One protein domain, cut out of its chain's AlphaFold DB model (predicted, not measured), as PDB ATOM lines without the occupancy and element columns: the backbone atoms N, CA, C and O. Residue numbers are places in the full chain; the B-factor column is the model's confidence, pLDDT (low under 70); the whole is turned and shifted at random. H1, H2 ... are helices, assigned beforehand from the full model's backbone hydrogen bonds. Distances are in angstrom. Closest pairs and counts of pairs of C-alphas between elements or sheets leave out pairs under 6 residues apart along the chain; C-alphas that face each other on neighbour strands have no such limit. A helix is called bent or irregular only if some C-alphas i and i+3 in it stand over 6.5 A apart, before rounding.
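AT A GLANCE: This is residues 32 to 54 and 67 to 101 of the 101 residues of an uncharacterized protein of Gimesia maris (UniProt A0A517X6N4). Two long helices, H1 and the bent H2, run side by side in opposite directions, shifted lengthwise; residues 92 to 101, of which 92 to 100 belong to H2, stick out past H1 as an arm. The printed part has 58 residues, 55 of them in the two named helices, with no named strand; its class is all helix, and it is only just extended, close to loose, with a radius of gyration of the C-alphas of 15.6 A and spans of 57 by 16 by 8 A.

IN THESE COORDINATES: H1, residues 32 to 54, begins at C-alpha 32 (163.272, 198.316, 91.850) and is 33.2 A long. It has a kink of 29 degrees near residue 39 and is only just irregular: C-alphas 35 and 38 are 6.6 A apart. H2, residues 69 to 100, was assigned as one helix by its hydrogen bonds but is bent, with C-alphas 76 and 79 6.6 A apart. Its arms are H2a, residues 69 to 76, and H2b, residues 79 to 100, 31.7 A long, ending at C-alpha 100 (164.774, 213.692, 74.142).

HOW THE PARTS SIT: H1, with residues 32 to 40 alone, touches H2b, closest at the C-alphas of Ala 32 and Gly 83, 4.0 A. With residues 39 to 47 alone it touches H2a, closest at the C-alphas of Gly 43 and Pro 71, 4.6 A. Both arms run opposite ways to H1 at a shallow tilt of 23 degrees. Every O i to N i+4 pair is within hydrogen-bond range in H2a and H2b, and 17 of 19 in H1.

THE WHOLE: The C-alphas of Thr 54 and Ser 101, the two farthest apart, are 56.7 A apart. Residues 55 to 66 are not printed; C-alphas 54 and 67 are 10.3 A apart across the cut. Residues 67, 99 and 101 have pLDDT under 70.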
ATOM      1  N   ALA A  32     163.545 198.774  90.495       87.88
ATOM      2  CA  ALA A  32     163.272 198.316  91.850       87.88
ATOM      3  C   ALA A  32     163.973 196.999  92.188       87.88
ATOM      4  O   ALA A  32     164.523 196.861  93.281       87.88
ATOM      5  N   MET A  33     164.024 196.053  91.247       89.06
ATOM      6  CA  MET A  33     164.779 194.810  91.412       89.06
ATOM      7  C   MET A  33     166.279 195.074  91.568       89.06
ATOM      8  O   MET A  33     166.915 194.492  92.447       89.06
ATOM      9  N   LEU A  34     166.838 195.989  90.770       89.50
ATOM     10  CA  LEU A  34     168.243 196.379  90.882       89.50
ATOM     11  C   LEU A  34     168.536 197.049  92.230       89.50
ATOM     12  O   LEU A  34     169.496 196.670  92.898       89.50
ATOM     13  N   GLY A  35     167.687 197.979  92.672       86.12
ATOM     14  CA  GLY A  35     167.845 198.660  93.959       86.12
ATOM     15  C   GLY A  35     167.713 197.722  95.165       86.12
ATOM     16  O   GLY A  35     168.512 197.789  96.098       86.12
ATOM     17  N   ALA A  36     166.753 196.795  95.135       87.88
ATOM     18  CA  ALA A  36     166.533 195.838  96.219       87.88
ATOM     19  C   ALA A  36     167.599 194.725  96.282       87.88
ATOM     20  O   ALA A  36     167.778 194.116  97.337       87.88
ATOM     21  N   SER A  37     168.331 194.465  95.193       88.88
ATOM     22  CA  SER A  37     169.305 193.366  95.120       88.88
ATOM     23  C   SER A  37     170.404 193.450  96.189       88.88
ATOM     24  O   SER A  37     170.733 192.443  96.811       88.88
ATOM     25  N   ILE A  38     170.925 194.649  96.463       88.06
ATOM     26  CA  ILE A  38     172.023 194.882  97.411       88.06
ATOM     27  C   ILE A  38     171.622 194.516  98.854       88.06
ATOM     28  O   ILE A  38     172.282 193.663  99.452       88.06
ATOM     29  N   PRO A  39     170.559 195.101  99.444       86.69
ATOM     30  CA  PRO A  39     170.147 194.755 100.805       86.69
ATOM     31  C   PRO A  39     169.646 193.313 100.930       86.69
ATOM     32  O   PRO A  39     169.868 192.694 101.969       86.69
ATOM     33  N   VAL A  40     169.036 192.750  99.879       88.56
ATOM     34  CA  VAL A  40     168.642 191.331  99.846       88.56
ATOM     35  C   VAL A  40     169.876 190.429  99.911       88.56
ATOM     36  O   VAL A  40     169.938 189.538 100.756       88.56
ATOM     37  N   MET A  41     170.888 190.685  99.078       88.75
ATOM     38  CA  MET A  41     172.130 189.909  99.056       88.75
ATOM     39  C   MET A  41     172.877 190.002 100.392       88.75
ATOM     40  O   MET A  41     173.335 188.988 100.920       88.75
ATOM     41  N   LEU A  42     172.938 191.201 100.981       87.75
ATOM     42  CA  LEU A  42     173.529 191.422 102.300       87.75
ATOM     43  C   LEU A  42     172.760 190.682 103.408       87.75
ATOM     44  O   LEU A  42     173.372 190.071 104.281       87.75
ATOM     45  N   GLY A  43     171.425 190.691 103.358       86.00
ATOM     46  CA  GLY A  43     170.575 189.950 104.289       86.00
ATOM     47  C   GLY A  43     170.827 188.441 104.236       86.00
ATOM     48  O   GLY A  43     171.007 187.813 105.279       86.00
ATOM     49  N   VAL A  44     170.916 187.864 103.031       87.44
ATOM     50  CA  VAL A  44     171.235 186.436 102.840       87.44
ATOM     51  C   VAL A  44     172.636 186.102 103.356       87.44
ATOM     52  O   VAL A  44     172.809 185.097 104.045       87.44
ATOM     53  N   TYR A  45     173.626 186.953 103.075       87.38
ATOM     54  CA  TYR A  45     174.996 186.769 103.555       87.38
ATOM     55  C   TYR A  45     175.069 186.709 105.087       87.38
ATOM     56  O   TYR A  45     175.699 185.812 105.649       87.38
ATOM     57  N   LEU A  46     174.372 187.617 105.775       85.31
ATOM     58  CA  LEU A  46     174.315 187.631 107.237       85.31
ATOM     59  C   LEU A  46     173.676 186.352 107.791       85.31
ATOM     60  O   LEU A  46     174.208 185.766 108.729       85.31
ATOM     61  N   ILE A  47     172.587 185.872 107.184       84.56
ATOM     62  CA  ILE A  47     171.939 184.611 107.583       84.56
ATOM     63  C   ILE A  47     172.915 183.431 107.462       84.56
ATOM     64  O   ILE A  47     173.006 182.611 108.378       84.56
ATOM     65  N   GLN A  48     173.684 183.360 106.372       84.38
ATOM     66  CA  GLN A  48     174.694 182.312 106.188       84.38
ATOM     67  C   GLN A  48     175.809 182.395 107.236       84.38
ATOM     68  O   GLN A  48     176.201 181.367 107.791       84.38
ATOM     69  N   GLN A  49     176.285 183.601 107.555       81.56
ATOM     70  CA  GLN A  49     177.285 183.792 108.606       81.56
ATOM     71  C   GLN A  49     176.773 183.342 109.974       81.56
ATOM     72  O   GLN A  49     177.491 182.645 110.689       81.56
ATOM     73  N   PHE A  50     175.525 183.666 110.321       79.50
ATOM     74  CA  PHE A  50     174.926 183.197 111.569       79.50
ATOM     75  C   PHE A  50     174.791 181.679 111.603       79.50
ATOM     76  O   PHE A  50     175.138 181.078 112.616       79.50
ATOM     77  N   SER A  51     174.375 181.055 110.498       78.06
ATOM     78  CA  SER A  51     174.298 179.595 110.401       78.06
ATOM     79  C   SER A  51     175.658 178.931 110.644       78.06
ATOM     80  O   SER A  51     175.737 177.936 111.367       78.06
ATOM     81  N   ALA A  52     176.735 179.483 110.078       77.75
ATOM     82  CA  ALA A  52     178.091 178.985 110.301       77.75
ATOM     83  C   ALA A  52     178.545 179.198 111.756       77.75
ATOM     84  O   ALA A  52     179.088 178.283 112.373       77.75
ATOM     85  N   TYR A  53     178.258 180.366 112.337       72.50
ATOM     86  CA  TYR A  53     178.605 180.681 113.723       72.50
ATOM     87  C   TYR A  53     177.908 179.728 114.704       72.50
ATOM     88  O   TYR A  53     178.553 179.158 115.584       72.50
ATOM     89  N   THR A  54     176.614 179.458 114.494       71.31
ATOM     90  CA  THR A  54     175.850 178.489 115.296       71.31
ATOM     91  C   THR A  54     176.361 177.057 115.170       71.31
ATOM     92  O   THR A  54     176.228 176.294 116.120       71.31
ATOM     93  N   PRO A  67     170.298 187.662 116.538       69.31
ATOM     94  CA  PRO A  67     171.075 187.654 115.292       69.31
ATOM     95  C   PRO A  67     170.205 187.881 114.047       69.31
ATOM     96  O   PRO A  67     170.648 188.462 113.063       69.31
ATOM     97  N   MET A  68     168.926 187.501 114.118       76.75
ATOM     98  CA  MET A  68     167.963 187.698 113.035       76.75
ATOM     99  C   MET A  68     167.427 189.133 112.911       76.75
ATOM    100  O   MET A  68     166.785 189.452 111.916       76.75
ATOM    101  N   LEU A  69     167.684 190.022 113.872       81.19
ATOM    102  CA  LEU A  69     167.090 191.364 113.881       81.19
ATOM    103  C   LEU A  69     167.613 192.222 112.715       81.19
ATOM    104  O   LEU A  69     166.835 192.881 112.032       81.19
ATOM    105  N   ILE A  70     168.917 192.148 112.432       82.25
ATOM    106  CA  ILE A  70     169.561 192.875 111.325       82.25
ATOM    107  C   ILE A  70     169.071 192.390 109.949       82.25
ATOM    108  O   ILE A  70     168.635 193.234 109.165       82.25
ATOM    109  N   PRO A  71     169.089 191.081 109.617       81.81
ATOM    110  CA  PRO A  71     168.564 190.627 108.334       81.81
ATOM    111  C   PRO A  71     167.068 190.927 108.189       81.81
ATOM    112  O   PRO A  71     166.660 191.393 107.130       81.81
ATOM    113  N   ILE A  72     166.253 190.782 109.243       85.56
ATOM    114  CA  ILE A  72     164.830 191.167 109.191       85.56
ATOM    115  C   ILE A  72     164.674 192.663 108.890       85.56
ATOM    116  O   ILE A  72     163.881 193.027 108.025       85.56
ATOM    117  N   ALA A  73     165.448 193.537 109.540       86.69
ATOM    118  CA  ALA A  73     165.402 194.971 109.264       86.69
ATOM    119  C   ALA A  73     165.814 195.302 107.816       86.69
ATOM    120  O   ALA A  73     165.194 196.151 107.171       86.69
ATOM    121  N   LEU A  74     166.813 194.592 107.279       84.44
ATOM    122  CA  LEU A  74     167.225 194.724 105.882       84.44
ATOM    123  C   LEU A  74     166.112 194.315 104.912       84.44
ATOM    124  O   LEU A  74     165.882 195.025 103.938       84.44
ATOM    125  N   PHE A  75     165.389 193.229 105.184       86.50
ATOM    126  CA  PHE A  75     164.306 192.761 104.315       86.50
ATOM    127  C   PHE A  75     163.021 193.585 104.426       86.50
ATOM    128  O   PHE A  75     162.367 193.818 103.414       86.50
ATOM    129  N   VAL A  76     162.646 194.025 105.629       88.38
ATOM    130  CA  VAL A  76     161.351 194.686 105.872       88.38
ATOM    131  C   VAL A  76     161.411 196.193 105.625       88.38
ATOM    132  O   VAL A  76     160.413 196.779 105.219       88.38
ATOM    133  N   PHE A  77     162.568 196.829 105.834       89.25
ATOM    134  CA  PHE A  77     162.702 198.282 105.692       89.25
ATOM    135  C   PHE A  77     163.657 198.670 104.568       89.25
ATOM    136  O   PHE A  77     163.282 199.415 103.666       89.25
ATOM    137  N   VAL A  78     164.884 198.150 104.581       87.81
ATOM    138  CA  VAL A  78     165.934 198.655 103.680       87.81
ATOM    139  C   VAL A  78     165.720 198.203 102.235       87.81
ATOM    140  O   VAL A  78     165.854 199.016 101.324       87.81
ATOM    141  N   ALA A  79     165.343 196.943 102.007       87.94
ATOM    142  CA  ALA A  79     165.088 196.410 100.672       87.94
ATOM    143  C   ALA A  79     163.898 197.089  99.971       87.94
ATOM    144  O   ALA A  79     164.067 197.485  98.818       87.94
ATOM    145  N   PRO A  80     162.749 197.333 100.631       87.12
ATOM    146  CA  PRO A  80     161.664 198.108 100.038       87.12
ATOM    147  C   PRO A  80     162.060 199.553  99.747       87.12
ATOM    148  O   PRO A  80     161.764 200.046  98.665       87.12
ATOM    149  N   ILE A  81     162.762 200.230 100.663       91.12
ATOM    150  CA  ILE A  81     163.180 201.626 100.455       91.12
ATOM    151  C   ILE A  81     164.151 201.726  99.273       91.12
ATOM    152  O   ILE A  81     163.943 202.539  98.376       91.12
ATOM    153  N   MET A  82     165.175 200.871  99.225       89.62
ATOM    154  CA  MET A  82     166.128 200.845  98.112       89.62
ATOM    155  C   MET A  82     165.477 200.395  96.801       89.62
ATOM    156  O   MET A  82     165.821 200.916  95.743       89.62
ATOM    157  N   GLY A  83     164.498 199.490  96.859       86.50
ATOM    158  CA  GLY A  83     163.677 199.118  95.712       86.50
ATOM    159  C   GLY A  83     162.824 200.281  95.200       86.50
ATOM    160  O   GLY A  83     162.784 200.529  94.003       86.50
ATOM    161  N   LEU A  84     162.202 201.069  96.077       89.12
ATOM    162  CA  LEU A  84     161.448 202.259  95.666       89.12
ATOM    163  C   LEU A  84     162.357 203.330  95.051       89.12
ATOM    164  O   LEU A  84     161.994 203.926  94.039       89.12
ATOM    165  N   ILE A  85     163.550 203.541  95.617       91.31
ATOM    166  CA  ILE A  85     164.549 204.464  95.060       91.31
ATOM    167  C   ILE A  85     165.011 203.979  93.680       91.31
ATOM    168  O   ILE A  85     165.020 204.760  92.731       91.31
ATOM    169  N   GLY A  86     165.338 202.690  93.547       87.94
ATOM    170  CA  GLY A  86     165.735 202.085  92.275       87.94
ATOM    171  C   GLY A  86     164.622 202.116  91.226       87.94
ATOM    172  O   GLY A  86     164.867 202.403  90.058       87.94
ATOM    173  N   GLY A  87     163.372 201.875  91.620       86.88
ATOM    174  CA  GLY A  87     162.234 201.986  90.711       86.88
ATOM    175  C   GLY A  87     161.994 203.427  90.271       86.88
ATOM    176  O   GLY A  87     161.743 203.680  89.094       86.88
ATOM    177  N   GLY A  88     162.154 204.384  91.189       88.69
ATOM    178  CA  GLY A  88     162.097 205.811  90.889       88.69
ATOM    179  C   GLY A  88     163.150 206.246  89.868       88.69
ATOM    180  O   GLY A  88     162.820 206.978  88.937       88.69
ATOM    181  N   THR A  89     164.390 205.760  89.978       87.56
ATOM    182  CA  THR A  89     165.438 206.048  88.983       87.56
ATOM    183  C   THR A  89     165.171 205.369  87.639       87.56
ATOM    184  O   THR A  89     165.394 205.991  86.602       87.56
ATOM    185  N   GLY A  90     164.628 204.145  87.632       82.44
ATOM    186  CA  GLY A  90     164.189 203.467  86.407       82.44
ATOM    187  C   GLY A  90     163.075 204.221  85.675       82.44
ATOM    188  O   GLY A  90     163.134 204.399  84.461       82.44
ATOM    189  N   LEU A  91     162.093 204.741  86.416       87.06
ATOM    190  CA  LEU A  91     161.024 205.573  85.861       87.06
ATOM    191  C   LEU A  91     161.560 206.918  85.339       87.06
ATOM    192  O   LEU A  91     161.152 207.371  84.271       87.06
ATOM    193  N   LEU A  92     162.484 207.548  86.074       85.19
ATOM    194  CA  LEU A  92     163.119 208.805  85.673       85.19
ATOM    195  C   LEU A  92     163.840 208.659  84.326       85.19
ATOM    196  O   LEU A  92     163.727 209.539  83.479       85.19
ATOM    197  N   LEU A  93     164.534 207.536  84.119       83.94
ATOM    198  CA  LEU A  93     165.230 207.223  82.870       83.94
ATOM    199  C   LEU A  93     164.273 207.213  81.672       83.94
ATOM    200  O   LEU A  93     164.526 207.902  80.688       83.94
ATOM    201  N   VAL A  94     163.126 206.537  81.802       82.75
ATOM    202  CA  VAL A  94     162.083 206.510  80.760       82.75
ATOM    203  C   VAL A  94     161.541 207.906  80.471       82.75
ATOM    204  O   VAL A  94     161.345 208.270  79.315       82.75
ATOM    205  N   VAL A  95     161.298 208.711  81.508       82.00
ATOM    206  CA  VAL A  95     160.790 210.080  81.334       82.00
ATOM    207  C   VAL A  95     161.803 210.966  80.603       82.00
ATOM    208  O   VAL A  95     161.405 211.782  79.774       82.00
ATOM    209  N   ILE A  96     163.098 210.820  80.893       82.00
ATOM    210  CA  ILE A  96     164.167 211.558  80.204       82.00
ATOM    211  C   ILE A  96     164.260 211.130  78.735       82.00
ATOM    212  O   ILE A  96     164.382 211.983  77.853       82.00
ATOM    213  N   GLU A  97     164.156 209.832  78.460       78.69
ATOM    214  CA  GLU A  97     164.199 209.288  77.103       78.69
ATOM    215  C   GLU A  97     163.022 209.800  76.257       78.69
ATOM    216  O   GLU A  97     163.231 210.309  75.158       78.69
ATOM    217  N   GLN A  98     161.806 209.840  76.817       73.62
ATOM    218  CA  GLN A  98     160.632 210.412  76.136       73.62
ATOM    219  C   GLN A  98     160.694 211.934  75.913       73.62
ATOM    220  O   GLN A  98     159.939 212.456  75.103       73.62
ATOM    221  N   ARG A  99     161.544 212.668  76.644       69.75
ATOM    222  CA  ARG A  99     161.740 214.121  76.461       69.75
ATOM    223  C   ARG A  99     162.775 214.459  75.389       69.75
ATOM    224  O   ARG A  99     162.840 215.612  74.974       69.75
ATOM    225  N   THR A 100     163.626 213.497  75.040       70.69
ATOM    226  CA  THR A 100     164.774 213.692  74.142       70.69
ATOM    227  C   THR A 100     164.491 213.176  72.727       70.69
ATOM    228  O   THR A 100     165.175 213.585  71.791       70.69
ATOM    229  N   SER A 101     163.489 212.303  72.578       52.69
ATOM    230  CA  SER A 101     162.982 211.790  71.299       52.69
ATOM    231  C   SER A 101     161.896 212.681  70.708       52.69
ATOM    232  O   SER A 101     161.842 212.742  69.461       52.69
TER     233      SER A 101